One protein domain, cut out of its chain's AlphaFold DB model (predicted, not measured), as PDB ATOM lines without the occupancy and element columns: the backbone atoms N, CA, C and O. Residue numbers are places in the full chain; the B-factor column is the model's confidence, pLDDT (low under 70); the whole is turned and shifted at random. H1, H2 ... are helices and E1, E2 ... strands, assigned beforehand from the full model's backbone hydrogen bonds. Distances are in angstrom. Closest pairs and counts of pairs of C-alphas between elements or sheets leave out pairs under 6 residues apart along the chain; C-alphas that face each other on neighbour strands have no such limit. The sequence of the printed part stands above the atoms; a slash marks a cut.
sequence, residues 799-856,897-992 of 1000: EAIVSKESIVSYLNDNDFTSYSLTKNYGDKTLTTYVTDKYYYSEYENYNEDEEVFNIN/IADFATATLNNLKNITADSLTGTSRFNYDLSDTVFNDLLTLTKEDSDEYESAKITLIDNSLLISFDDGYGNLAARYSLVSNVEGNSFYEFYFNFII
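Overview. This is residues 799 to 856 and 897 to 992 of the 1000 residues of an uncharacterized protein of Firmicutes bacterium (UniProt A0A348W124). Picture one broad, strongly twisted sheet of eight antiparallel strands, with H4 and H1 packed across its E5 to E7 end. At the other end E3 and E4 form a hairpin with no named helix over it, and residues 984 to 992 of H5 stick out free. The printed part has 154 residues with five named helices and eight named strands, in the order H1 E1 E2 E3 E4 H2 H3 E5 H4 E6 E7 E8 H5; the sheet runs E4 E3 E2 E1 E8 E7 E6 E5, and the class is mixed. The whole is compact, with a radius of gyration of the C-alphas of 16.6 A and spans of 50 by 36 by 29 A.

Along the chain. Start at C-alpha 819 at (83.290, 32.975, 58.703), where E1 begins, residues 819 to 825. Next come E2, residues 828 to 834, E3, residues 838 to 847 and 27.7 A long, and E4, residues 852 to 856. Farther along find E5, residues 924 to 926, E6, residues 947 to 953, E7, residues 956 to 962, and E8, residues 968 to 976 and 22.8 A long. The helices are H1, residues 804 to 812, H2, residues 897 to 900, H3, residues 906 to 909, H4, residues 928 to 938 and 15.2 A long, and H5, residues 981 to 992 and 16.2 A long, ending at (107.313, 23.589, 55.646).

Arrangement. E1 to E4 and E6 to E8 are two meanders, each strand the antiparallel neighbour of the one before. Look where E1 and E8 are neighbours: N 822 and O 973 are 2.8 A apart. The pairing of E3 is staggered: N 840 and O 833 of E2 are 2.9 A apart, while N 845 and O 854 of E4 are 2.9 A apart. H1 and H4 make two layers with the sheet, helices on one face. H4 runs across the strands at a height over the sheet of 8.5 A; its closest C-alphas to E6 are Phe 931 and Ala 948, 6.0 A. H1 has a height of 8.4 A, with C-alphas Ile 807 and Leu 952 of E6 closest at 6.1 A. H3 touches H4, C-alphas Asn 907 and Asp 933 being closest at 6.6 A. H2 only grazes the sheet, and H5 is not on it. Every O i to N i+4 pair is within hydrogen-bond range in H1 and H4, and 7 of 8 in H5; H2 and H3 are too short for one.

Size, cuts and confidence. The C-alphas of Glu 799 and Asp 849 are the two farthest apart, 54.0 A. Residues 857 to 896 are not printed, and C-alphas 856 and 897 are 20.1 A apart across this cut. The link from H3 to E5 is long, 14 residues. The model's mean pLDDT over the printed part is 71.7, and 60 residues are under 70, among them 842 to 856 and 979 to 992.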
ATOM      1  N   GLU A 799      64.643  47.029  38.054       79.19
ATOM      2  CA  GLU A 799      64.568  45.886  38.965       79.19
ATOM      3  C   GLU A 799      65.729  45.915  39.968       79.19
ATOM      4  O   GLU A 799      66.875  46.208  39.606       79.19
ATOM      5  N   ALA A 800      65.423  45.608  41.232       75.88
ATOM      6  CA  ALA A 800      66.432  45.378  42.257       75.88
ATOM      7  C   ALA A 800      67.090  44.015  42.015       75.88
ATOM      8  O   ALA A 800      66.409  42.995  41.923       75.88
ATOM      9  N   ILE A 801      68.413  44.020  41.890       79.38
ATOM     10  CA  ILE A 801      69.242  42.847  41.586       79.38
ATOM     11  C   ILE A 801      69.658  42.120  42.870       79.38
ATOM     12  O   ILE A 801      69.832  40.906  42.862       79.38
ATOM     13  N   VAL A 802      69.705  42.848  43.987       80.81
ATOM     14  CA  VAL A 802      69.729  42.304  45.348       80.81
ATOM     15  C   VAL A 802      68.547  42.909  46.095       80.81
ATOM     16  O   VAL A 802      68.376  44.125  46.058       80.81
ATOM     17  N   SER A 803      67.726  42.096  46.768       86.31
ATOM     18  CA  SER A 803      66.636  42.595  47.620       86.31
ATOM     19  C   SER A 803      67.040  42.608  49.097       86.31
ATOM     20  O   SER A 803      67.940  41.878  49.526       86.31
ATOM     21  N   LYS A 804      66.348  43.423  49.904       88.62
ATOM     22  CA  LYS A 804      66.536  43.467  51.366       88.62
ATOM     23  C   LYS A 804      66.295  42.092  51.985       88.62
ATOM     24  O   LYS A 804      67.058  41.640  52.831       88.62
ATOM     25  N   GLU A 805      65.270  41.402  51.505       86.81
ATOM     26  CA  GLU A 805      64.894  40.050  51.907       86.81
ATOM     27  C   GLU A 805      65.960  39.016  51.512       86.81
ATOM     28  O   GLU A 805      66.177  38.076  52.268       86.81
ATOM     29  N   SER A 806      66.669  39.194  50.387       86.12
ATOM     30  CA  SER A 806      67.793  38.322  49.999       86.12
ATOM     31  C   SER A 806      68.976  38.436  50.968       86.12
ATOM     32  O   SER A 806      69.520  37.421  51.394       86.12
ATOM     33  N   ILE A 807      69.339  39.662  51.363       87.12
ATOM     34  CA  ILE A 807      70.394  39.922  52.363       87.12
ATOM     35  C   ILE A 807      69.997  39.339  53.726       87.12
ATOM     36  O   ILE A 807      70.791  38.660  54.375       87.12
ATOM     37  N   VAL A 808      68.749  39.564  54.143       85.50
ATOM     38  CA  VAL A 808      68.204  39.055  55.409       85.50
ATOM     39  C   VAL A 808      68.109  37.523  55.405       85.50
ATOM     40  O   VAL A 808      68.424  36.910  56.420       85.50
ATOM     41  N   SER A 809      67.748  36.889  54.286       84.25
ATOM     42  CA  SER A 809      67.765  35.425  54.121       84.25
ATOM     43  C   SER A 809      69.186  34.869  54.255       84.25
ATOM     44  O   SER A 809      69.420  34.032  55.122       84.25
ATOM     45  N   TYR A 810      70.170  35.414  53.528       84.56
ATOM     46  CA  TYR A 810      71.577  35.004  53.660       84.56
ATOM     47  C   TYR A 810      72.092  35.081  55.112       84.56
ATOM     48  O   TYR A 810      72.838  34.204  55.550       84.56
ATOM     49  N   LEU A 811      71.658  36.093  55.875       77.88
ATOM     50  CA  LEU A 811      72.028  36.294  57.281       77.88
ATOM     51  C   LEU A 811      71.269  35.408  58.290       77.88
ATOM     52  O   LEU A 811      71.786  35.193  59.387       77.88
ATOM     53  N   ASN A 812      70.076  34.901  57.953       73.19
ATOM     54  CA  ASN A 812      69.242  34.088  58.855       73.19
ATOM     55  C   ASN A 812      69.283  32.583  58.550       73.19
ATOM     56  O   ASN A 812      69.219  31.777  59.476       73.19
ATOM     57  N   ASP A 813      69.392  32.195  57.278       66.31
ATOM     58  CA  ASP A 813      69.372  30.790  56.846       66.31
ATOM     59  C   ASP A 813      70.741  30.096  57.021       66.31
ATOM     60  O   ASP A 813      70.834  28.869  56.963       66.31
ATOM     61  N   ASN A 814      71.804  30.869  57.283       59.81
ATOM     62  CA  ASN A 814      73.123  30.366  57.660       59.81
ATOM     63  C   ASN A 814      73.318  30.403  59.181       59.81
ATOM     64  O   ASN A 814      73.486  31.467  59.778       59.81
ATOM     65  N   ASP A 815      73.444  29.234  59.810       64.69
ATOM     66  CA  ASP A 815      74.023  29.140  61.151       64.69
ATOM     67  C   ASP A 815      75.536  29.409  61.049       64.69
ATOM     68  O   ASP A 815      76.325  28.494  60.823       64.69
ATOM     69  N   PHE A 816      75.943  30.685  61.136       68.12
ATOM     70  CA  PHE A 816      77.357  31.094  61.107       68.12
ATOM     71  C   PHE A 816      78.125  30.415  62.251       68.12
ATOM     72  O   PHE A 816      78.064  30.873  63.397       68.12
ATOM     73  N   THR A 817      78.832  29.335  61.919       65.94
ATOM     74  CA  THR A 817      79.715  28.561  62.813       65.94
ATOM     75  C   THR A 817      81.190  28.811  62.504       65.94
ATOM     76  O   THR A 817      82.028  28.777  63.403       65.94
ATOM     77  N   SER A 818      81.487  29.166  61.254       72.62
ATOM     78  CA  SER A 818      82.712  29.844  60.832       72.62
ATOM     79  C   SER A 818      82.380  31.029  59.920       72.62
ATOM     80  O   SER A 818      81.266  31.138  59.397       72.62
ATOM     81  N   TYR A 819      83.339  31.935  59.731       78.12
ATOM     82  CA  TYR A 819      83.290  32.975  58.703       78.12
ATOM     83  C   TYR A 819      84.695  33.450  58.310       78.12
ATOM     84  O   TYR A 819      85.650  33.294  59.073       78.12
ATOM     85  N   SER A 820      84.811  34.064  57.132       79.50
ATOM     86  CA  SER A 820      85.961  34.898  56.766       79.50
ATOM     87  C   SER A 820      85.526  36.337  56.522       79.50
ATOM     88  O   SER A 820      84.453  36.574  55.967       79.50
ATOM     89  N   LEU A 821      86.367  37.287  56.917       79.50
ATOM     90  CA  LEU A 821      86.172  38.721  56.733       79.50
ATOM     91  C   LEU A 821      87.416  39.306  56.050       79.50
ATOM     92  O   LEU A 821      88.500  39.302  56.629       79.50
ATOM     93  N   THR A 822      87.260  39.800  54.824       78.38
ATOM     94  CA  THR A 822      88.373  40.197  53.949       78.38
ATOM     95  C   THR A 822      88.308  41.685  53.597       78.38
ATOM     96  O   THR A 822      87.427  42.103  52.838       78.38
ATOM     97  N   LYS A 823      89.254  42.482  54.116       77.50
ATOM     98  CA  LYS A 823      89.475  43.894  53.758       77.50
ATOM     99  C   LYS A 823      90.294  43.970  52.468       77.50
ATOM    100  O   LYS A 823      91.255  43.228  52.289       77.50
ATOM    101  N   ASN A 824      89.923  44.875  51.567       68.00
ATOM    102  CA  ASN A 824      90.670  45.146  50.334       68.00
ATOM    103  C   ASN A 824      91.196  46.584  50.400       68.00
ATOM    104  O   ASN A 824      90.408  47.495  50.662       68.00
ATOM    105  N   TYR A 825      92.493  46.790  50.171       58.22
ATOM    106  CA  TYR A 825      93.142  48.097  50.294       58.22
ATOM    107  C   TYR A 825      94.182  48.294  49.185       58.22
ATOM    108  O   TYR A 825      95.269  47.717  49.211       58.22
ATOM    109  N   GLY A 826      93.828  49.095  48.174       58.91
ATOM    110  CA  GLY A 826      94.592  49.154  46.927       58.91
ATOM    111  C   GLY A 826      94.670  47.771  46.279       58.91
ATOM    112  O   GLY A 826      93.644  47.114  46.117       58.91
ATOM    113  N   ASP A 827      95.888  47.330  45.968       52.88
ATOM    114  CA  ASP A 827      96.164  46.000  45.413       52.88
ATOM    115  C   ASP A 827      96.383  44.927  46.508       52.88
ATOM    116  O   ASP A 827      96.571  43.751  46.195       52.88
ATOM    117  N   LYS A 828      96.346  45.304  47.800       55.19
ATOM    118  CA  LYS A 828      96.463  44.372  48.935       55.19
ATOM    119  C   LYS A 828      95.103  43.822  49.365       55.19
ATOM    120  O   LYS A 828      94.082  44.514  49.351       55.19
ATOM    121  N   THR A 829      95.122  42.586  49.852       67.12
ATOM    122  CA  THR A 829      93.985  41.906  50.483       67.12
ATOM    123  C   THR A 829      94.421  41.422  51.862       67.12
ATOM    124  O   THR A 829      95.448  40.762  51.954       67.12
ATOM    125  N   LEU A 830      93.662  41.755  52.910       70.94
ATOM    126  CA  LEU A 830      93.888  41.303  54.288       70.94
ATOM    127  C   LEU A 830      92.679  40.485  54.749       70.94
ATOM    128  O   LEU A 830      91.543  40.949  54.620       70.94
ATOM    129  N   THR A 831      92.890  39.289  55.292       74.62
ATOM    130  CA  THR A 831      91.821  38.358  55.674       74.62
ATOM    131  C   THR A 831      91.892  37.948  57.142       74.62
ATOM    132  O   THR A 831      92.928  37.586  57.691       74.62
ATOM    133  N   THR A 832      90.727  37.971  57.784       76.69
ATOM    134  CA  THR A 832      90.471  37.390  59.103       76.69
ATOM    135  C   THR A 832      89.633  36.122  58.934       76.69
ATOM    136  O   THR A 832      88.591  36.168  58.279       76.69
ATOM    137  N   TYR A 833      90.040  35.005  59.539       76.50
ATOM    138  CA  TYR A 833      89.267  33.755  59.580       76.50
ATOM    139  C   TYR A 833      88.848  33.438  61.018       76.50
ATOM    140  O   TYR A 833      89.662  33.532  61.936       76.50
ATOM    141  N   VAL A 834      87.597  33.019  61.219       77.50
ATOM    142  CA  VAL A 834      87.055  32.646  62.536       77.50
ATOM    143  C   VAL A 834      86.297  31.324  62.430       77.50
ATOM    144  O   VAL A 834      85.452  31.155  61.554       77.50
ATOM    145  N   THR A 835      86.605  30.376  63.315       74.38
ATOM    146  CA  THR A 835      86.061  29.005  63.336       74.38
ATOM    147  C   THR A 835      85.875  28.507  64.781       74.38
ATOM    148  O   THR A 835      86.213  29.207  65.736       74.38
ATOM    149  N   ASP A 836      85.387  27.275  64.959       69.38
ATOM    150  CA  ASP A 836      85.276  26.608  66.266       69.38
ATOM    151  C   ASP A 836      86.636  26.345  66.946       69.38
ATOM    152  O   ASP A 836      86.729  26.345  68.176       69.38
ATOM    153  N   LYS A 837      87.691  26.130  66.147       67.56
ATOM    154  CA  LYS A 837      89.030  25.703  66.600       67.56
ATOM    155  C   LYS A 837      90.119  26.761  66.453       67.56
ATOM    156  O   LYS A 837      91.095  26.708  67.206       67.56
ATOM    157  N   TYR A 838      89.941  27.708  65.529       73.44
ATOM    158  CA  TYR A 838      90.936  28.717  65.155       73.44
ATOM    159  C   TYR A 838      90.348  30.120  64.952       73.44
ATOM    160  O   TYR A 838      89.263  30.272  64.384       73.44
ATOM    161  N   TYR A 839      91.119  31.139  65.333       78.38
ATOM    162  CA  TYR A 839      90.985  32.526  64.875       78.38
ATOM    163  C   TYR A 839      92.315  32.951  64.242       78.38
ATOM    164  O   TYR A 839      93.376  32.686  64.802       78.38
ATOM    165  N   TYR A 840      92.271  33.639  63.109       77.75
ATOM    166  CA  TYR A 840      93.435  34.173  62.400       77.75
ATOM    167  C   TYR A 840      93.144  35.607  61.967       77.75
ATOM    168  O   TYR A 840      92.061  35.866  61.445       77.75
ATOM    169  N   SER A 841      94.102  36.514  62.152       72.75
ATOM    170  CA  SER A 841      94.061  37.866  61.593       72.75
ATOM    171  C   SER A 841      95.463  38.305  61.185       72.75
ATOM    172  O   SER A 841      96.384  38.334  62.003       72.75
ATOM    173  N   GLU A 842      95.590  38.718  59.931       69.19
ATOM    174  CA  GLU A 842      96.693  39.555  59.462       69.19
ATOM    175  C   GLU A 842      96.526  40.975  60.023       69.19
ATOM    176  O   GLU A 842      95.398  41.443  60.220       69.19
ATOM    177  N   TYR A 843      97.635  41.663  60.288       66.19
ATOM    178  CA  TYR A 843      97.654  43.099  60.569       66.19
ATOM    179  C   TYR A 843      99.006  43.699  60.175       66.19
ATOM    180  O   TYR A 843     100.046  43.047  60.264       66.19
ATOM    181  N   GLU A 844      98.996  44.954  59.739       61.06
ATOM    182  CA  GLU A 844     100.221  45.685  59.421       61.06
ATOM    183  C   GLU A 844     100.722  46.439  60.658       61.06
ATOM    184  O   GLU A 844      99.969  47.189  61.279       61.06
ATOM    185  N   ASN A 845     102.002  46.273  60.988       58.03
ATOM    186  CA  ASN A 845     102.734  47.185  61.864       58.03
ATOM    187  C   ASN A 845     103.621  48.078  60.995       58.03
ATOM    188  O   ASN A 845     104.370  47.576  60.157       58.03
ATOM    189  N   TYR A 846     103.592  49.391  61.220       50.50
ATOM    190  CA  TYR A 846     104.585  50.290  60.636       50.50
ATOM    191  C   TYR A 846     105.924  50.126  61.364       50.50
ATOM    192  O   TYR A 846     105.974  50.257  62.588       50.50
ATOM    193  N   ASN A 847     106.997  49.839  60.628       54.66
ATOM    194  CA  ASN A 847     108.352  49.861  61.159       54.66
ATOM    195  C   ASN A 847     108.951  51.264  60.974       54.66
ATOM    196  O   ASN A 847     109.322  51.643  59.862       54.66
ATOM    197  N   GLU A 848     109.059  52.026  62.067       49.84
ATOM    198  CA  GLU A 848     109.613  53.389  62.047       49.84
ATOM    199  C   GLU A 848     111.087  53.441  61.601       49.84
ATOM    200  O   GLU A 848     111.493  54.449  61.024       49.84
ATOM    201  N   ASP A 849     111.871  52.373  61.807       52.31
ATOM    202  CA  ASP A 849     113.296  52.321  61.428       52.31
ATOM    203  C   ASP A 849     113.526  52.001  59.934       52.31
ATOM    204  O   ASP A 849     114.595  52.297  59.397       52.31
ATOM    205  N   GLU A 850     112.547  51.388  59.256       46.62
ATOM    206  CA  GLU A 850     112.654  50.933  57.854       46.62
ATOM    207  C   GLU A 850     111.694  51.666  56.888       46.62
ATOM    208  O   GLU A 850     111.755  51.439  55.682       46.62
ATOM    209  N   GLU A 851     110.809  52.532  57.399       53.09
ATOM    210  CA  GLU A 851     109.724  53.222  56.668       53.09
ATOM    211  C   GLU A 851     108.750  52.290  55.899       53.09
ATOM    212  O   GLU A 851     108.066  52.711  54.961       53.09
ATOM    213  N   VAL A 852     108.633  51.020  56.312       48.97
ATOM    214  CA  VAL A 852     107.758  50.009  55.682       48.97
ATOM    215  C   VAL A 852     106.702  49.448  56.633       48.97
ATOM    216  O   VAL A 852     106.887  49.374  57.845       48.97
ATOM    217  N   PHE A 853     105.577  49.010  56.065       54.44
ATOM    218  CA  PHE A 853     104.548  48.254  56.778       54.44
ATOM    219  C   PHE A 853     104.850  46.754  56.702       54.44
ATOM    220  O   PHE A 853     104.686  46.141  55.645       54.44
ATOM    221  N   ASN A 854     105.247  46.168  57.830       59.88
ATOM    222  CA  ASN A 854     105.488  44.735  57.965       59.88
ATOM    223  C   ASN A 854     104.182  44.035  58.370       59.88
ATOM    224  O   ASN A 854     103.556  44.387  59.376       59.88
ATOM    225  N   ILE A 855     103.756  43.050  57.575       63.84
ATOM    226  CA  ILE A 855     102.579  42.225  57.869       63.84
ATOM    227  C   ILE A 855     102.975  41.223  58.952       63.84
ATOM    228  O   ILE A 855     103.795  40.345  58.710       63.84
ATOM    229  N   ASN A 856     102.381  41.346  60.137       65.88
ATOM    230  CA  ASN A 856     102.503  40.355  61.198       65.88
ATOM    231  C   ASN A 856     101.229  39.510  61.279       65.88
ATOM    232  O   ASN A 856     100.128  39.950  60.934       65.88
ATOM    233  N   ILE A 897      87.568  28.981  71.319       76.75
ATOM    234  CA  ILE A 897      87.816  30.201  70.527       76.75
ATOM    235  C   ILE A 897      86.701  31.235  70.719       76.75
ATOM    236  O   ILE A 897      86.976  32.434  70.723       76.75
ATOM    237  N   ALA A 898      85.465  30.790  70.963       69.50
ATOM    238  CA  ALA A 898      84.328  31.659  71.254       69.50
ATOM    239  C   ALA A 898      84.504  32.492  72.541       69.50
ATOM    240  O   ALA A 898      83.981  33.603  72.605       69.50
ATOM    241  N   ASP A 899      85.273  32.008  73.529       70.75
ATOM    242  CA  ASP A 899      85.609  32.786  74.733       70.75
ATOM    243  C   ASP A 899      86.479  34.009  74.393       70.75
ATOM    244  O   ASP A 899      86.387  35.035  75.064       70.75
ATOM    245  N   PHE A 900      87.326  33.898  73.362       68.38
ATOM    246  CA  PHE A 900      88.219  34.961  72.897       68.38
ATOM    247  C   PHE A 900      87.563  35.865  71.842       68.38
ATOM    248  O   PHE A 900      87.613  37.091  71.968       68.38
ATOM    249  N   ALA A 901      86.924  35.278  70.825       62.97
ATOM    250  CA  ALA A 901      86.384  35.942  69.632       62.97
ATOM    251  C   ALA A 901      85.073  36.721  69.897       62.97
ATOM    252  O   ALA A 901      84.114  36.666  69.131       62.97
ATOM    253  N   THR A 902      85.040  37.470  70.999       53.94
ATOM    254  CA  THR A 902      83.886  38.193  71.562       53.94
ATOM    255  C   THR A 902      83.382  39.377  70.724       53.94
ATOM    256  O   THR A 902      82.372  39.989  71.079       53.94
ATOM    257  N   ALA A 903      84.002  39.664  69.575       52.94
ATOM    258  CA  ALA A 903      83.432  40.506  68.524       52.94
ATOM    259  C   ALA A 903      82.244  39.773  67.864       52.94
ATOM    260  O   ALA A 903      82.372  39.103  66.839       52.94
ATOM    261  N   THR A 904      81.080  39.817  68.520       57.09
ATOM    262  CA  THR A 904      79.952  38.961  68.139       57.09
ATOM    263  C   THR A 904      79.275  39.394  66.836       57.09
ATOM    264  O   THR A 904      78.584  40.407  66.769       57.09
ATOM    265  N   LEU A 905      79.337  38.509  65.834       64.25
ATOM    266  CA  LEU A 905      78.573  38.580  64.575       64.25
ATOM    267  C   LEU A 905      77.038  38.619  64.787       64.25
ATOM    268  O   LEU A 905      76.271  38.793  63.844       64.25
ATOM    269  N   ASN A 906      76.574  38.465  66.031       61.78
ATOM    270  CA  ASN A 906      75.177  38.556  66.450       61.78
ATOM    271  C   ASN A 906      74.502  39.867  66.017       61.78
ATOM    272  O   ASN A 906      73.317  39.846  65.698       61.78
ATOM    273  N   ASN A 907      75.231  40.986  65.952       63.06
ATOM    274  CA  ASN A 907      74.634  42.264  65.549       63.06
ATOM    275  C   ASN A 907      74.359  42.314  64.032       63.06
ATOM    276  O   ASN A 907      73.328  42.839  63.621       63.06
ATOM    277  N   LEU A 908      75.167  41.623  63.214       68.12
ATOM    278  CA  LEU A 908      74.836  41.335  61.810       68.12
ATOM    279  C   LEU A 908      73.649  40.363  61.681       68.12
ATOM    280  O   LEU A 908      72.780  40.579  60.840       68.12
ATOM    281  N   LYS A 909      73.545  39.341  62.547       66.50
ATOM    282  CA  LYS A 909      72.368  38.443  62.599       66.50
ATOM    283  C   LYS A 909      71.064  39.169  62.987       66.50
ATOM    284  O   LYS A 909      69.984  38.657  62.720       66.50
ATOM    285  N   ASN A 910      71.150  40.365  63.577       68.50
ATOM    286  CA  ASN A 910      69.998  41.215  63.906       68.50
ATOM    287  C   ASN A 910      69.564  42.148  62.751       68.50
ATOM    288  O   ASN A 910      68.632  42.936  62.930       68.50
ATOM    289  N   ILE A 911      70.202  42.091  61.572       78.94
ATOM    290  CA  ILE A 911      69.744  42.849  60.398       78.94
ATOM    291  C   ILE A 911      68.389  42.308  59.928       78.94
ATOM    292  O   ILE A 911      68.235  41.142  59.565       78.94
ATOM    293  N   THR A 912      67.408  43.205  59.877       84.81
ATOM    294  CA  THR A 912      66.078  42.978  59.303       84.81
ATOM    295  C   THR A 912      65.886  43.855  58.065       84.81
ATOM    296  O   THR A 912      66.681  44.761  57.815       84.81
ATOM    297  N   ALA A 913      64.806  43.651  57.307       84.62
ATOM    298  CA  ALA A 913      64.490  44.522  56.170       84.62
ATOM    299  C   ALA A 913      64.236  45.988  56.592       84.62
ATOM    300  O   ALA A 913      64.495  46.893  55.804       84.62
ATOM    301  N   ASP A 914      63.808  46.223  57.841       84.75
ATOM    302  CA  ASP A 914      63.646  47.560  58.432       84.75
ATOM    303  C   ASP A 914      64.991  48.183  58.864       84.75
ATOM    304  O   ASP A 914      65.109  49.404  58.965       84.75
ATOM    305  N   SER A 915      66.027  47.361  59.085       83.06
ATOM    306  CA  SER A 915      67.402  47.808  59.369       83.06
ATOM    307  C   SER A 915      68.130  48.330  58.120       83.06
ATOM    308  O   SER A 915      69.215  48.898  58.242       83.06
ATOM    309  N   LEU A 916      67.550  48.116  56.933       88.38
ATOM    310  CA  LEU A 916      68.087  48.484  55.626       88.38
ATOM    311  C   LEU A 916      67.249  49.616  55.022       88.38
ATOM    312  O   LEU A 916      66.044  49.469  54.807       88.38
ATOM    313  N   THR A 917      67.869  50.740  54.676       83.62
ATOM    314  CA  THR A 917      67.186  51.914  54.107       83.62
ATOM    315  C   THR A 917      67.610  52.171  52.653       83.62
ATOM    316  O   THR A 917      68.199  51.297  52.019       83.62
ATOM    317  N   GLY A 918      67.167  53.280  52.055       79.19
ATOM    318  CA  GLY A 918      67.357  53.551  50.625       79.19
ATOM    319  C   GLY A 918      66.465  52.726  49.677       79.19
ATOM    320  O   GLY A 918      65.687  51.856  50.093       79.19
ATOM    321  N   THR A 919      66.571  53.046  48.380       72.00
ATOM    322  CA  THR A 919      65.827  52.435  47.255       72.00
ATOM    323  C   THR A 919      66.736  52.123  46.053       72.00
ATOM    324  O   THR A 919      66.294  52.207  44.908       72.00
ATOM    325  N   SER A 920      68.017  51.839  46.304       76.56
ATOM    326  CA  SER A 920      68.978  51.418  45.276       76.56
ATOM    327  C   SER A 920      68.608  50.045  44.699       76.56
ATOM    328  O   SER A 920      67.928  49.237  45.343       76.56
ATOM    329  N   ARG A 921      69.047  49.785  43.462       81.56
ATOM    330  CA  ARG A 921      68.910  48.481  42.794       81.56
ATOM    331  C   ARG A 921      69.936  47.439  43.262       81.56
ATOM    332  O   ARG A 921      69.780  46.266  42.924       81.56
ATOM    333  N   PHE A 922      70.984  47.853  43.975       77.56
ATOM    334  CA  PHE A 922      72.192  47.050  44.198       77.56
ATOM    335  C   PHE A 922      72.631  46.968  45.655       77.56
ATOM    336  O   PHE A 922      73.089  45.915  46.086       77.56
ATOM    337  N   ASN A 923      72.541  48.067  46.398       81.69
ATOM    338  CA  ASN A 923      72.968  48.148  47.789       81.69
ATOM    339  C   ASN A 923      71.869  48.780  48.651       81.69
ATOM    340  O   ASN A 923      70.910  49.344  48.135       81.69
ATOM    341  N   TYR A 924      72.003  48.676  49.968       86.88
ATOM    342  CA  TYR A 924      71.132  49.383  50.902       86.88
ATOM    343  C   TYR A 924      71.951  50.094  51.968       86.88
ATOM    344  O   TYR A 924      72.999  49.606  52.392       86.88
ATOM    345  N   ASP A 925      71.449  51.245  52.397       86.94
ATOM    346  CA  ASP A 925      72.062  52.055  53.443       86.94
ATOM    347  C   ASP A 925      71.766  51.420  54.806       86.94
ATOM    348  O   ASP A 925      70.598  51.195  55.153       86.94
ATOM    349  N   LEU A 926      72.809  51.103  55.572       87.56
ATOM    350  CA  LEU A 926      72.669  50.536  56.911       87.56
ATOM    351  C   LEU A 926      72.193  51.596  57.905       87.56
ATOM    352  O   LEU A 926      72.640  52.738  57.868       87.56
ATOM    353  N   SER A 927      71.302  51.208  58.819       86.75
ATOM    354  CA  SER A 927      70.905  52.078  59.927       86.75
ATOM    355  C   SER A 927      72.059  52.324  60.904       86.75
ATOM    356  O   SER A 927      72.893  51.444  61.131       86.75
ATOM    357  N   ASP A 928      72.067  53.506  61.526       84.62
ATOM    358  CA  ASP A 928      73.131  54.020  62.399       84.62
ATOM    359  C   ASP A 928      73.608  52.987  63.435       84.62
ATOM    360  O   ASP A 928      74.805  52.845  63.670       84.62
ATOM    361  N   THR A 929      72.687  52.225  64.035       82.19
ATOM    362  CA  THR A 929      73.008  51.159  64.997       82.19
ATOM    363  C   THR A 929      73.912  50.091  64.378       82.19
ATOM    364  O   THR A 929      74.969  49.791  64.923       82.19
ATOM    365  N   VAL A 930      73.525  49.559  63.213       81.94
ATOM    366  CA  VAL A 930      74.261  48.494  62.514       81.94
ATOM    367  C   VAL A 930      75.584  49.021  61.952       81.94
ATOM    368  O   VAL A 930      76.576  48.301  61.936       81.94
ATOM    369  N   PHE A 931      75.623  50.288  61.537       84.81
ATOM    370  CA  PHE A 931      76.849  50.978  61.138       84.81
ATOM    371  C   PHE A 931      77.864  51.073  62.294       84.81
ATOM    372  O   PHE A 931      79.010  50.661  62.131       84.81
ATOM    373  N   ASN A 932      77.439  51.512  63.485       81.94
ATOM    374  CA  ASN A 932      78.303  51.584  64.673       81.94
ATOM    375  C   ASN A 932      78.741  50.192  65.181       81.94
ATOM    376  O   ASN A 932      79.893  49.999  65.579       81.94
ATOM    377  N   ASP A 933      77.845  49.202  65.124       79.06
ATOM    378  CA  ASP A 933      78.176  47.797  65.396       79.06
ATOM    379  C   ASP A 933      79.243  47.266  64.424       79.06
ATOM    380  O   ASP A 933      80.140  46.520  64.824       79.06
ATOM    381  N   LEU A 934      79.177  47.672  63.151       78.81
ATOM    382  CA  LEU A 934      80.148  47.279  62.137       78.81
ATOM    383  C   LEU A 934      81.502  47.952  62.307       78.81
ATOM    384  O   LEU A 934      82.481  47.218  62.284       78.81
ATOM    385  N   LEU A 935      81.575  49.268  62.554       77.81
ATOM    386  CA  LEU A 935      82.836  49.954  62.892       77.81
ATOM    387  C   LEU A 935      83.576  49.220  64.028       77.81
ATOM    388  O   LEU A 935      84.777  48.961  63.950       77.81
ATOM    389  N   THR A 936      82.824  48.789  65.048       74.81
ATOM    390  CA  THR A 936      83.341  48.014  66.188       74.81
ATOM    391  C   THR A 936      83.854  46.623  65.779       74.81
ATOM    392  O   THR A 936      84.881  46.171  66.287       74.81
ATOM    393  N   LEU A 937      83.161  45.931  64.866       72.88
ATOM    394  CA  LEU A 937      83.558  44.613  64.351       72.88
ATOM    395  C   LEU A 937      84.785  44.689  63.425       72.88
ATOM    396  O   LEU A 937      85.658  43.823  63.492       72.88
ATOM    397  N   THR A 938      84.849  45.704  62.564       73.00
ATOM    398  CA  THR A 938      85.905  45.887  61.558       73.00
ATOM    399  C   THR A 938      87.143  46.603  62.096       73.00
ATOM    400  O   THR A 938      88.197  46.508  61.465       73.00
ATOM    401  N   LYS A 939      87.033  47.246  63.272       73.19
ATOM    402  CA  LYS A 939      88.039  48.126  63.898       73.19
ATOM    403  C   LYS A 939      88.383  49.344  63.030       73.19
ATOM    404  O   LYS A 939      89.540  49.746  62.951       73.19
ATOM    405  N   GLU A 940      87.372  49.890  62.366       74.56
ATOM    406  CA  GLU A 940      87.463  51.126  61.585       74.56
ATOM    407  C   GLU A 940      87.198  52.343  62.488       74.56
ATOM    408  O   GLU A 940      86.427  52.241  63.446       74.56
ATOM    409  N   ASP A 941      87.829  53.485  62.202       74.38
ATOM    410  CA  ASP A 941      87.645  54.710  62.992       74.38
ATOM    411  C   ASP A 941      86.273  55.348  62.702       74.38
ATOM    412  O   ASP A 941      85.862  55.478  61.550       74.38
ATOM    413  N   SER A 942      85.551  55.760  63.747       74.44
ATOM    414  CA  SER A 942      84.253  56.431  63.607       74.44
ATOM    415  C   SER A 942      84.346  57.826  62.997       74.44
ATOM    416  O   SER A 942      83.337  58.332  62.511       74.44
ATOM    417  N   ASP A 943      85.526  58.446  63.030       75.94
ATOM    418  CA  ASP A 943      85.740  59.803  62.529       75.94
ATOM    419  C   ASP A 943      86.116  59.828  61.024       75.94
ATOM    420  O   ASP A 943      86.171  60.910  60.433       75.94
ATOM    421  N   GLU A 944      86.338  58.667  60.381       73.00
ATOM    422  CA  GLU A 944      86.709  58.555  58.952       73.00
ATOM    423  C   GLU A 944      85.540  58.238  57.991       73.00
ATOM    424  O   GLU A 944      85.690  58.412  56.778       73.00
ATOM    425  N   TYR A 945      84.376  57.800  58.488       81.50
ATOM    426  CA  TYR A 945      83.258  57.336  57.649       81.50
ATOM    427  C   TYR A 945      81.911  57.913  58.109       81.50
ATOM    428  O   TYR A 945      81.606  57.913  59.298       81.50
ATOM    429  N   GLU A 946      81.057  58.347  57.174       80.62
ATOM    430  CA  GLU A 946      79.718  58.879  57.502       80.62
ATOM    431  C   GLU A 946      78.613  57.807  57.471       80.62
ATOM    432  O   GLU A 946      77.581  57.959  58.124       80.62
ATOM    433  N   SER A 947      78.787  56.729  56.696       84.31
ATOM    434  CA  SER A 947      77.807  55.634  56.604       84.31
ATOM    435  C   SER A 947      78.419  54.339  56.057       84.31
ATOM    436  O   SER A 947      79.578  54.307  55.639       84.31
ATOM    437  N   ALA A 948      77.638  53.254  56.023       85.25
ATOM    438  CA  ALA A 948      78.013  52.029  55.321       85.25
ATOM    439  C   ALA A 948      76.855  51.451  54.498       85.25
ATOM    440  O   ALA A 948      75.683  51.510  54.881       85.25
ATOM    441  N   LYS A 949      77.216  50.855  53.362       85.19
ATOM    442  CA  LYS A 949      76.319  50.253  52.372       85.19
ATOM    443  C   LYS A 949      76.547  48.747  52.306       85.19
ATOM    444  O   LYS A 949      77.687  48.283  52.348       85.19
ATOM    445  N   ILE A 950      75.462  47.990  52.171       85.19
ATOM    446  CA  ILE A 950      75.459  46.521  52.181       85.19
ATOM    447  C   ILE A 950      74.903  45.947  50.873       85.19
ATOM    448  O   ILE A 950      73.928  46.463  50.325       85.19
ATOM    449  N   THR A 951      75.506  44.874  50.365       85.62
ATOM    450  CA  THR A 951      75.019  44.116  49.199       85.62
ATOM    451  C   THR A 951      75.413  42.635  49.301       85.62
ATOM    452  O   THR A 951      76.221  42.266  50.151       85.62
ATOM    453  N   LEU A 952      74.824  41.779  48.465       85.44
ATOM    454  CA  LEU A 952      75.043  40.330  48.428       85.44
ATOM    455  C   LEU A 952      75.448  39.930  47.003       85.44
ATOM    456  O   LEU A 952      74.663  40.101  46.074       85.44
ATOM    457  N   ILE A 953      76.665  39.413  46.833       81.19
ATOM    458  CA  ILE A 953      77.246  39.036  45.536       81.19
ATOM    459  C   ILE A 953      77.879  37.650  45.687       81.19
ATOM    460  O   ILE A 953      78.691  37.460  46.585       81.19
ATOM    461  N   ASP A 954      77.500  36.687  44.840       73.06
ATOM    462  CA  ASP A 954      78.073  35.329  44.772       73.06
ATOM    463  C   ASP A 954      78.293  34.647  46.145       73.06
ATOM    464  O   ASP A 954      79.360  34.113  46.445       73.06
ATOM    465  N   ASN A 955      77.260  34.666  47.000       73.50
ATOM    466  CA  ASN A 955      77.281  34.164  48.387       73.50
ATOM    467  C   ASN A 955      78.317  34.828  49.326       73.50
ATOM    468  O   ASN A 955      78.612  34.284  50.388       73.50
ATOM    469  N   SER A 956      78.809  36.023  48.998       80.56
ATOM    470  CA  SER A 956      79.480  36.926  49.935       80.56
ATOM    471  C   SER A 956      78.619  38.153  50.230       80.56
ATOM    472  O   SER A 956      78.038  38.771  49.333       80.56
ATOM    473  N   LEU A 957      78.570  38.538  51.503       84.88
ATOM    474  CA  LEU A 957      78.000  39.805  51.932       84.88
ATOM    475  C   LEU A 957      79.086  40.878  51.865       84.88
ATOM    476  O   LEU A 957      80.074  40.825  52.598       84.88
ATOM    477  N   LEU A 958      78.893  41.873  51.007       83.38
ATOM    478  CA  LEU A 958      79.832  42.969  50.841       83.38
ATOM    479  C   LEU A 958      79.365  44.200  51.623       83.38
ATOM    480  O   LEU A 958      78.271  44.719  51.400       83.38
ATOM    481  N   ILE A 959      80.235  44.681  52.503       83.62
ATOM    482  CA  ILE A 959      80.073  45.886  53.316       83.62
ATOM    483  C   ILE A 959      81.063  46.924  52.788       83.62
ATOM    484  O   ILE A 959      82.257  46.648  52.671       83.62
ATOM    485  N   SER A 960      80.578  48.112  52.441       81.06
ATOM    486  CA  SER A 960      81.411  49.214  51.947       81.06
ATOM    487  C   SER A 960      81.136  50.478  52.754       81.06
ATOM    488  O   SER A 960      79.988  50.913  52.824       81.06
ATOM    489  N   PHE A 961      82.172  51.049  53.363       80.06
ATOM    490  CA  PHE A 961      82.082  52.283  54.141       80.06
ATOM    491  C   PHE A 961      82.244  53.501  53.218       80.06
ATOM    492  O   PHE A 961      83.109  53.498  52.340       80.06
ATOM    493  N   ASP A 962      81.392  54.509  53.403       74.69
ATOM    494  CA  ASP A 962      81.303  55.723  52.581       74.69
ATOM    495  C   ASP A 962      81.877  56.921  53.358       74.69
ATOM    496  O   ASP A 962      81.522  57.144  54.519       74.69
ATOM    497  N   ASP A 963      82.762  57.683  52.716       70.19
ATOM    498  CA  ASP A 963      83.463  58.842  53.293       70.19
ATOM    499  C   ASP A 963      82.614  60.130  53.341       70.19
ATOM    500  O   ASP A 963      83.126  61.201  53.664       70.19
ATOM    501  N   GLY A 964      81.334  60.059  52.959       64.25
ATOM    502  CA  GLY A 964      80.432  61.215  52.856       64.25
ATOM    503  C   GLY A 964      80.599  62.014  51.555       64.25
ATOM    504  O   GLY A 964      79.722  62.792  51.171       64.25
ATOM    505  N   TYR A 965      81.682  61.775  50.809       59.41
ATOM    506  CA  TYR A 965      81.927  62.343  49.483       59.41
ATOM    507  C   TYR A 965      81.496  61.399  48.348       59.41
ATOM    508  O   TYR A 965      81.634  61.750  47.170       59.41
ATOM    509  N   GLY A 966      80.929  60.233  48.681       56.22
ATOM    510  CA  GLY A 966      80.492  59.215  47.729       56.22
ATOM    511  C   GLY A 966      81.632  58.322  47.240       56.22
ATOM    512  O   GLY A 966      81.538  57.757  46.143       56.22
ATOM    513  N   ASN A 967      82.716  58.203  48.011       58.78
ATOM    514  CA  ASN A 967      83.787  57.249  47.750       58.78
ATOM    515  C   ASN A 967      83.684  56.081  48.736       58.78
ATOM    516  O   ASN A 967      83.563  56.269  49.944       58.78
ATOM    517  N   LEU A 968      83.790  54.854  48.223       64.69
ATOM    518  CA  LEU A 968      83.890  53.663  49.066       64.69
ATOM    519  C   LEU A 968      85.341  53.528  49.539       64.69
ATOM    520  O   LEU A 968      86.182  52.985  48.818       64.69
ATOM    521  N   ALA A 969      85.635  54.098  50.707       61.25
ATOM    522  CA  ALA A 969      86.990  54.224  51.240       61.25
ATOM    523  C   ALA A 969      87.520  52.900  51.825       61.25
ATOM    524  O   ALA A 969      88.678  52.550  51.591       61.25
ATOM    525  N   ALA A 970      86.659  52.113  52.481       70.00
ATOM    526  CA  ALA A 970      86.973  50.758  52.941       70.00
ATOM    527  C   ALA A 970      85.926  49.739  52.472       70.00
ATOM    528  O   ALA A 970      84.724  50.018  52.427       70.00
ATOM    529  N   ARG A 971      86.385  48.528  52.126       76.12
ATOM    530  CA  ARG A 971      85.553  47.446  51.581       76.12
ATOM    531  C   ARG A 971      85.870  46.105  52.232       76.12
ATOM    532  O   ARG A 971      86.982  45.589  52.083       76.12
ATOM    533  N   TYR A 972      84.853  45.511  52.846       78.75
ATOM    534  CA  TYR A 972      84.891  44.208  53.495       78.75
ATOM    535  C   TYR A 972      83.988  43.197  52.779       78.75
ATOM    536  O   TYR A 972      82.825  43.475  52.501       78.75
ATOM    537  N   SER A 973      84.526  42.010  52.512       80.88
ATOM    538  CA  SER A 973      83.795  40.832  52.029       80.88
ATOM    539  C   SER A 973      83.630  39.844  53.185       80.88
ATOM    540  O   SER A 973      84.632  39.454  53.784       80.88
ATOM    541  N   LEU A 974      82.394  39.463  53.517       80.75
ATOM    542  CA  LEU A 974      82.060  38.497  54.566       80.75
ATOM    543  C   LEU A 974      81.475  37.221  53.947       80.75
ATOM    544  O   LEU A 974      80.395  37.247  53.352       80.75
ATOM    545  N   VAL A 975      82.131  36.085  54.180       81.38
ATOM    546  CA  VAL A 975      81.682  34.762  53.714       81.38
ATOM    547  C   VAL A 975      81.333  33.882  54.913       81.38
ATOM    548  O   VAL A 975      82.133  33.735  55.838       81.38
ATOM    549  N   SER A 976      80.133  33.299  54.912       78.19
ATOM    550  CA  SER A 976      79.661  32.373  55.949       78.19
ATOM    551  C   SER A 976      80.213  30.957  55.770       78.19
ATOM    552  O   SER A 976      80.324  30.488  54.640       78.19
ATOM    553  N   ASN A 977      80.411  30.229  56.872       72.75
ATOM    554  CA  ASN A 977      80.608  28.773  56.896       72.75
ATOM    555  C   ASN A 977      81.788  28.273  56.039       72.75
ATOM    556  O   ASN A 977      81.724  27.226  55.396       72.75
ATOM    557  N   VAL A 978      82.886  29.033  56.058       71.50
ATOM    558  CA  VAL A 978      84.155  28.695  55.402       71.50
ATOM    559  C   VAL A 978      84.773  27.410  55.968       71.50
ATOM    560  O   VAL A 978      84.820  27.210  57.186       71.50
ATOM    561  N   GLU A 979      85.279  26.544  55.086       67.12
ATOM    562  CA  GLU A 979      86.042  25.359  55.484       67.12
ATOM    563  C   GLU A 979      87.433  25.746  56.003       67.12
ATOM    564  O   GLU A 979      88.137  26.534  55.379       67.12
ATOM    565  N   GLY A 980      87.884  25.126  57.098       57.22
ATOM    566  CA  GLY A 980      89.231  25.365  57.638       57.22
ATOM    567  C   GLY A 980      90.382  24.846  56.760       57.22
ATOM    568  O   GLY A 980      91.536  25.175  57.018       57.22
ATOM    569  N   ASN A 981      90.090  24.042  55.730       56.94
ATOM    570  CA  ASN A 981      91.092  23.385  54.883       56.94
ATOM    571  C   ASN A 981      91.949  24.377  54.073       56.94
ATOM    572  O   ASN A 981      93.152  24.169  53.944       56.94
ATOM    573  N   SER A 982      91.364  25.478  53.591       54.72
ATOM    574  CA  SER A 982      92.089  26.497  52.813       54.72
ATOM    575  C   SER A 982      93.129  27.255  53.643       54.72
ATOM    576  O   SER A 982      94.192  27.603  53.135       54.72
ATOM    577  N   PHE A 983      92.861  27.460  54.936       57.06
ATOM    578  CA  PHE A 983      93.842  28.012  55.870       57.06
ATOM    579  C   PHE A 983      94.994  27.027  56.128       57.06
ATOM    580  O   PHE A 983      96.156  27.433  56.169       57.06
ATOM    581  N   TYR A 984      94.688  25.731  56.263       57.00
ATOM    582  CA  TYR A 984      95.699  24.704  56.519       57.00
ATOM    583  C   TYR A 984      96.742  24.593  55.406       57.00
ATOM    584  O   TYR A 984      97.923  24.508  55.732       57.00
ATOM    585  N   GLU A 985      96.354  24.617  54.125       52.97
ATOM    586  CA  GLU A 985      97.331  24.546  53.025       52.97
ATOM    587  C   GLU A 985      98.304  25.731  53.051       52.97
ATOM    588  O   GLU A 985      99.511  25.528  52.947       52.97
ATOM    589  N   PHE A 986      97.816  26.958  53.251       53.78
ATOM    590  CA  PHE A 986      98.678  28.142  53.333       53.78
ATOM    591  C   PHE A 986      99.620  28.084  54.549       53.78
ATOM    592  O   PHE A 986     100.831  28.255  54.407       53.78
ATOM    593  N   TYR A 987      99.080  27.780  55.733       55.84
ATOM    594  CA  TYR A 987      99.835  27.757  56.988       55.84
ATOM    595  C   TYR A 987     100.884  26.632  57.034       55.84
ATOM    596  O   TYR A 987     102.023  26.872  57.434       55.84
ATOM    597  N   PHE A 988     100.543  25.418  56.576       56.38
ATOM    598  CA  PHE A 988     101.514  24.324  56.500       56.38
ATOM    599  C   PHE A 988     102.561  24.553  55.412       56.38
ATOM    600  O   PHE A 988     103.734  24.332  55.690       56.38
ATOM    601  N   ASN A 989     102.196  25.030  54.215       51.94
ATOM    602  CA  ASN A 989     103.195  25.306  53.176       51.94
ATOM    603  C   ASN A 989     104.190  26.388  53.620       51.94
ATOM    604  O   ASN A 989     105.382  26.247  53.356       51.94
ATOM    605  N   PHE A 990     103.739  27.414  54.355       51.72
ATOM    606  CA  PHE A 990     104.633  28.403  54.953       51.72
ATOM    607  C   PHE A 990     105.617  27.758  55.946       51.72
ATOM    608  O   PHE A 990     106.826  27.851  55.739       51.72
ATOM    609  N   ILE A 991     105.125  27.024  56.953       50.47
ATOM    610  CA  ILE A 991     105.971  26.376  57.978       50.47
ATOM    611  C   ILE A 991     106.918  25.317  57.384       50.47
ATOM    612  O   ILE A 991     108.055  25.193  57.829       50.47
ATOM    613  N   ILE A 992     106.486  24.580  56.357       49.72
ATOM    614  CA  ILE A 992     107.313  23.589  55.646       49.72
ATOM    615  C   ILE A 992     108.402  24.267  54.790       49.72
ATOM    616  O   ILE A 992     109.426  23.649  54.507       49.72
TER     617      ILE A 992